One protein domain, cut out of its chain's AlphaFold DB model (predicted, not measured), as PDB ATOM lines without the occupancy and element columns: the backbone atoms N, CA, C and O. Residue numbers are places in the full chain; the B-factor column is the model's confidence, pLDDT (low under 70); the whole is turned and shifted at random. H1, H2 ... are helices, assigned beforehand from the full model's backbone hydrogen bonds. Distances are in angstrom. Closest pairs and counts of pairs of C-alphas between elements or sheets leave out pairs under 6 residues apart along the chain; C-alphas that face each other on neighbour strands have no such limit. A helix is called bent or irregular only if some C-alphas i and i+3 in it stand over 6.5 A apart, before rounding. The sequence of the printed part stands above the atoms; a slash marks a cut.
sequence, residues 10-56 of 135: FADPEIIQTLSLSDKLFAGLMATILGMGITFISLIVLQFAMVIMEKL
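Overview. This is residues 10 to 56 of the 135 residues of a protein of Desulfobulbaceae bacterium C00003063 (UniProt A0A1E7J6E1). From its first residue, the printed part is a short hook, residues 10 to 20 with the small helix H1, which leads into one long, straight helix, H2. The hook turns off to one side at the start of H2, like the short foot of an L, and H2 makes the long axis. The printed part has 47 residues, with two named helices in the order H1, H2 and no named strand; the class is all helix. It is extended, with a radius of gyration of the C-alphas of 18.9 A, and its C-alphas span 58 by 20 by 7 A, a rod in outline.

Along the chain. The printed part begins at Phe 10, with its C-alpha at (54.618, 38.735, 10.630). H1 is residues 15 to 18, 5.1 A from first to last C-alpha, beginning at C-alpha 15 at (55.273, 45.636, 8.619). H2 is residues 21 to 56, 52.4 A from first to last C-alpha. It begins at C-alpha 21 at (49.775, 52.956, 17.041) and ends at C-alpha 56 at (38.733, 17.072, 53.586). Neither helix is bent or irregular.

Arrangement. H1 and H2 are apart, with no C-alpha of the one within 8 A of the other. Residues 10 to 15 stand free, and so do residues 17 to 23, of which 21 to 23 belong to H2, and residues 25 to 56 of H2. In H2 every O i to N i+4 pair is within hydrogen-bond range. H1, with four residues, is too short for such a pair; its one O i to N i+3 pair is within range.

Size, cuts and confidence. The two C-alphas farthest apart are those of Glu 14 and Leu 56, at 57.7 A. The C-alphas of Phe 10 and Leu 56, the first and last printed, are 50.7 A apart. The printed part has no cut, and the link from H1 to H2, two residues, is tight. The mean pLDDT of the printed part is 82.5; residues 10 to 19 are under 70, and the mean is 55 in H1 and 89 in H2.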
ATOM      1  N   PHE A  10      54.245  38.378   9.254       59.75
ATOM      2  CA  PHE A  10      54.618  38.735  10.630       59.75
ATOM      3  C   PHE A  10      56.122  38.580  10.917       59.75
ATOM      4  O   PHE A  10      56.586  39.070  11.944       59.75
ATOM      5  N   ALA A  11      56.877  37.916  10.032       69.75
ATOM      6  CA  ALA A  11      58.327  37.754  10.147       69.75
ATOM      7  C   ALA A  11      59.117  38.942   9.563       69.75
ATOM      8  O   ALA A  11      60.291  39.099   9.892       69.75
ATOM      9  N   ASP A  12      58.477  39.791   8.751       62.75
ATOM     10  CA  ASP A  12      59.095  40.990   8.184       62.75
ATOM     11  C   ASP A  12      59.013  42.185   9.164       62.75
ATOM     12  O   ASP A  12      57.924  42.706   9.438       62.75
ATOM     13  N   PRO A  13      60.154  42.678   9.689       61.19
ATOM     14  CA  PRO A  13      60.205  43.727  10.714       61.19
ATOM     15  C   PRO A  13      59.734  45.109  10.231       61.19
ATOM     16  O   PRO A  13      59.506  45.996  11.056       61.19
ATOM     17  N   GLU A  14      59.541  45.302   8.923       55.59
ATOM     18  CA  GLU A  14      59.038  46.558   8.356       55.59
ATOM     19  C   GLU A  14      57.506  46.695   8.457       55.59
ATOM     20  O   GLU A  14      57.003  47.802   8.643       55.59
ATOM     21  N   ILE A  15      56.743  45.593   8.459       54.66
ATOM     22  CA  ILE A  15      55.273  45.636   8.619       54.66
ATOM     23  C   ILE A  15      54.883  45.856  10.091       54.66
ATOM     24  O   ILE A  15      53.859  46.464  10.400       54.66
ATOM     25  N   ILE A  16      55.751  45.462  11.029       53.88
ATOM     26  CA  ILE A  16      55.569  45.753  12.458       53.88
ATOM     27  C   ILE A  16      55.680  47.259  12.734       53.88
ATOM     28  O   ILE A  16      55.065  47.749  13.682       53.88
ATOM     29  N   GLN A  17      56.420  48.020  11.924       54.47
ATOM     30  CA  GLN A  17      56.572  49.468  12.102       54.47
ATOM     31  C   GLN A  17      55.500  50.297  11.379       54.47
ATOM     32  O   GLN A  17      55.284  51.443  11.766       54.47
ATOM     33  N   THR A  18      54.785  49.730  10.399       56.00
ATOM     34  CA  THR A  18      53.729  50.431   9.642       56.00
ATOM     35  C   THR A  18      52.308  50.181  10.154       56.00
ATOM     36  O   THR A  18      51.372  50.835   9.693       56.00
ATOM     37  N   LEU A  19      52.120  49.295  11.140       60.56
ATOM     38  CA  LEU A  19      50.839  49.158  11.836       60.56
ATOM     39  C   LEU A  19      50.595  50.349  12.763       60.56
ATOM     40  O   LEU A  19      51.461  50.722  13.562       60.56
ATOM     41  N   SER A  20      49.394  50.924  12.650       70.00
ATOM     42  CA  SER A  20      48.994  52.120  13.381       70.00
ATOM     43  C   SER A  20      49.194  51.924  14.887       70.00
ATOM     44  O   SER A  20      48.969  50.841  15.434       70.00
ATOM     45  N   LEU A  21      49.613  52.983  15.585       74.38
ATOM     46  CA  LEU A  21      49.775  52.956  17.041       74.38
ATOM     47  C   LEU A  21      48.486  52.478  17.739       74.38
ATOM     48  O   LEU A  21      48.554  51.782  18.750       74.38
ATOM     49  N   SER A  22      47.324  52.783  17.153       77.31
ATOM     50  CA  SER A  22      46.016  52.289  17.586       77.31
ATOM     51  C   SER A  22      45.906  50.766  17.555       77.31
ATOM     52  O   SER A  22      45.480  50.190  18.552       77.31
ATOM     53  N   ASP A  23      46.333  50.091  16.486       80.69
ATOM     54  CA  ASP A  23      46.201  48.629  16.377       80.69
ATOM     55  C   ASP A  23      47.058  47.908  17.423       80.69
ATOM     56  O   ASP A  23      46.634  46.923  18.029       80.69
ATOM     57  N   LYS A  24      48.248  48.452  17.711       80.50
ATOM     58  CA  LYS A  24      49.132  47.944  18.769       80.50
ATOM     59  C   LYS A  24      48.538  48.141  20.160       80.50
ATOM     60  O   LYS A  24      48.624  47.241  20.994       80.50
ATOM     61  N   LEU A  25      47.921  49.296  20.410       89.00
ATOM     62  CA  LEU A  25      47.240  49.571  21.675       89.00
ATOM     63  C   LEU A  25      46.026  48.656  21.871       89.00
ATOM     64  O   LEU A  25      45.855  48.112  22.961       89.00
ATOM     65  N   PHE A  26      45.232  48.408  20.827       88.31
ATOM     66  CA  PHE A  26      44.113  47.462  20.891       88.31
ATOM     67  C   PHE A  26      44.582  46.024  21.140       88.31
ATOM     68  O   PHE A  26      44.012  45.337  21.990       88.31
ATOM     69  N   ALA A  27      45.645  45.580  20.467       84.50
ATOM     70  CA  ALA A  27      46.229  44.260  20.698       84.50
ATOM     71  C   ALA A  27      46.763  44.105  22.135       84.50
ATOM     72  O   ALA A  27      46.494  43.099  22.793       84.50
ATOM     73  N   GLY A  28      47.460  45.120  22.657       89.12
ATOM     74  CA  GLY A  28      47.956  45.129  24.036       89.12
ATOM     75  C   GLY A  28      46.835  45.154  25.081       89.12
ATOM     76  O   GLY A  28      46.911  44.460  26.097       89.12
ATOM     77  N   LEU A  29      45.758  45.897  24.819       91.81
ATOM     78  CA  LEU A  29      44.585  45.947  25.689       91.81
ATOM     79  C   LEU A  29      43.863  44.594  25.728       91.81
ATOM     80  O   LEU A  29      43.526  44.115  26.809       91.81
ATOM     81  N   MET A  30      43.713  43.929  24.579       90.25
ATOM     82  CA  MET A  30      43.159  42.573  24.520       90.25
ATOM     83  C   MET A  30      44.028  41.562  25.267       90.25
ATOM     84  O   MET A  30      43.505  40.772  26.051       90.25
ATOM     85  N   ALA A  31      45.351  41.625  25.103       91.88
ATOM     86  CA  ALA A  31      46.272  40.774  25.852       91.88
ATOM     87  C   ALA A  31      46.190  41.019  27.368       91.88
ATOM     88  O   ALA A  31      46.231  40.070  28.147       91.88
ATOM     89  N   THR A  32      46.011  42.272  27.797       93.56
ATOM     90  CA  THR A  32      45.859  42.625  29.217       93.56
ATOM     91  C   THR A  32      44.554  42.089  29.794       93.56
ATOM     92  O   THR A  32      44.562  41.542  30.890       93.56
ATOM     93  N   ILE A  33      43.440  42.190  29.062       95.50
ATOM     94  CA  ILE A  33      42.155  41.622  29.496       95.50
ATOM     95  C   ILE A  33      42.253  40.097  29.594       95.50
ATOM     96  O   ILE A  33      41.809  39.519  30.584       95.50
ATOM     97  N   LEU A  34      42.880  39.447  28.611       94.44
ATOM     98  CA  LEU A  34      43.082  37.999  28.619       94.44
ATOM     99  C   LEU A  34      43.985  37.566  29.788       94.44
ATOM    100  O   LEU A  34      43.663  36.618  30.502       94.44
ATOM    101  N   GLY A  35      45.076  38.304  30.018       94.88
ATOM    102  CA  GLY A  35      46.027  38.108  31.113       94.88
ATOM    103  C   GLY A  35      45.414  38.339  32.497       94.88
ATOM    104  O   GLY A  35      45.609  37.537  33.406       94.88
ATOM    105  N   MET A  36      44.622  39.398  32.659       96.12
ATOM    106  CA  MET A  36      43.889  39.688  33.894       96.12
ATOM    107  C   MET A  36      42.785  38.651  34.144       96.12
ATOM    108  O   MET A  36      42.554  38.247  35.280       96.12
ATOM    109  N   GLY A  37      42.124  38.168  33.089       96.31
ATOM    110  CA  GLY A  37      41.119  37.114  33.188       96.31
ATOM    111  C   GLY A  37      41.707  35.788  33.675       96.31
ATOM    112  O   GLY A  37      41.176  35.188  34.610       96.31
ATOM    113  N   ILE A  38      42.828  35.341  33.092       95.56
ATOM    114  CA  ILE A  38      43.457  34.072  33.492       95.56
ATOM    115  C   ILE A  38      43.998  34.120  34.924       95.56
ATOM    116  O   ILE A  38      43.856  33.144  35.663       95.56
ATOM    117  N   THR A  39      44.564  35.247  35.363       95.81
ATOM    118  CA  THR A  39      45.033  35.393  36.748       95.81
ATOM    119  C   THR A  39      43.865  35.431  37.728       95.81
ATOM    120  O   THR A  39      43.931  34.764  38.759       95.81
ATOM    121  N   PHE A  40      42.763  36.106  37.394       97.06
ATOM    122  CA  PHE A  40      41.552  36.113  38.215       97.06
ATOM    123  C   PHE A  40      40.964  34.704  38.396       97.06
ATOM    124  O   PHE A  40      40.655  34.296  39.516       97.06
ATOM    125  N   ILE A  41      40.890  33.920  37.314       96.88
ATOM    126  CA  ILE A  41      40.457  32.514  37.364       96.88
ATOM    127  C   ILE A  41      41.420  31.680  38.218       96.88
ATOM    128  O   ILE A  41      40.972  30.887  39.045       96.88
ATOM    129  N   SER A  42      42.731  31.880  38.070       96.19
ATOM    130  CA  SER A  42      43.740  31.192  38.883       96.19
ATOM    131  C   SER A  42      43.531  31.447  40.381       96.19
ATOM    132  O   SER A  42      43.490  30.501  41.167       96.19
ATOM    133  N   LEU A  43      43.282  32.696  40.789       96.25
ATOM    134  CA  LEU A  43      43.001  33.031  42.191       96.25
ATOM    135  C   LEU A  43      41.727  32.355  42.721       96.25
ATOM    136  O   LEU A  43      41.720  31.873  43.853       96.25
ATOM    137  N   ILE A  44      40.671  32.258  41.906       95.56
ATOM    138  CA  ILE A  44      39.446  31.524  42.272       95.56
ATOM    139  C   ILE A  44      39.751  30.039  42.501       95.56
ATOM    140  O   ILE A  44      39.281  29.455  43.478       95.56
ATOM    141  N   VAL A  45      40.559  29.427  41.632       95.94
ATOM    142  CA  VAL A  45      40.972  28.023  41.779       95.94
ATOM    143  C   VAL A  45      41.775  27.824  43.066       95.94
ATOM    144  O   VAL A  45      41.523  26.866  43.797       95.94
ATOM    145  N   LEU A  46      42.688  28.743  43.389       93.50
ATOM    146  CA  LEU A  46      43.450  28.715  44.641       93.50
ATOM    147  C   LEU A  46      42.531  28.815  45.867       93.50
ATOM    148  O   LEU A  46      42.673  28.028  46.804       93.50
ATOM    149  N   GLN A  47      41.550  29.721  45.851       91.62
ATOM    150  CA  GLN A  47      40.561  29.835  46.926       91.62
ATOM    151  C   GLN A  47      39.761  28.536  47.092       91.62
ATOM    152  O   GLN A  47      39.539  28.073  48.212       91.62
ATOM    153  N   PHE A  48      39.348  27.919  45.985       93.31
ATOM    154  CA  PHE A  48      38.602  26.666  46.012       93.31
ATOM    155  C   PHE A  48      39.442  25.504  46.560       93.31
ATOM    156  O   PHE A  48      38.939  24.699  47.344       93.31
ATOM    157  N   ALA A  49      40.732  25.448  46.217       89.75
ATOM    158  CA  ALA A  49      41.656  24.448  46.745       89.75
ATOM    159  C   ALA A  49      41.783  24.524  48.278       89.75
ATOM    160  O   ALA A  49      41.777  23.483  48.939       89.75
ATOM    161  N   MET A  50      41.817  25.733  48.850       88.06
ATOM    162  CA  MET A  50      41.824  25.929  50.307       88.06
ATOM    163  C   MET A  50      40.548  25.371  50.955       88.06
ATOM    164  O   MET A  50      40.632  24.591  51.899       88.06
ATOM    165  N   VAL A  51      39.372  25.678  50.392       85.81
ATOM    166  CA  VAL A  51      38.075  25.188  50.905       85.81
ATOM    167  C   VAL A  51      37.965  23.664  50.814       85.81
ATOM    168  O   VAL A  51      37.450  23.022  51.732       85.81
ATOM    169  N   ILE A  52      38.456  23.056  49.728       86.19
ATOM    170  CA  ILE A  52      38.485  21.594  49.598       86.19
ATOM    171  C   ILE A  52      39.371  20.987  50.682       86.19
ATOM    172  O   ILE A  52      38.943  20.038  51.337       86.19
ATOM    173  N   MET A  53      40.577  21.522  50.886       79.31
ATOM    174  CA  MET A  53      41.506  20.996  51.885       79.31
ATOM    175  C   MET A  53      40.946  21.135  53.309       79.31
ATOM    176  O   MET A  53      41.042  20.191  54.089       79.31
ATOM    177  N   GLU A  54      40.284  22.251  53.633       81.00
ATOM    178  CA  GLU A  54      39.581  22.436  54.910       81.00
ATOM    179  C   GLU A  54      38.458  21.410  55.111       81.00
ATOM    180  O   GLU A  54      38.339  20.814  56.184       81.00
ATOM    181  N   LYS A  55      37.661  21.157  54.066       76.62
ATOM    182  CA  LYS A  55      36.547  20.202  54.109       76.62
ATOM    183  C   LYS A  55      37.022  18.750  54.196       76.62
ATOM    184  O   LYS A  55      36.374  17.943  54.861       76.62
ATOM    185  N   LEU A  56      38.142  18.413  53.552       77.25
ATOM    186  CA  LEU A  56      38.733  17.072  53.586       77.25
ATOM    187  C   LEU A  56      39.432  16.779  54.923       77.25
ATOM    188  O   LEU A  56      39.435  15.636  55.368       77.25
TER     189      LEU A  56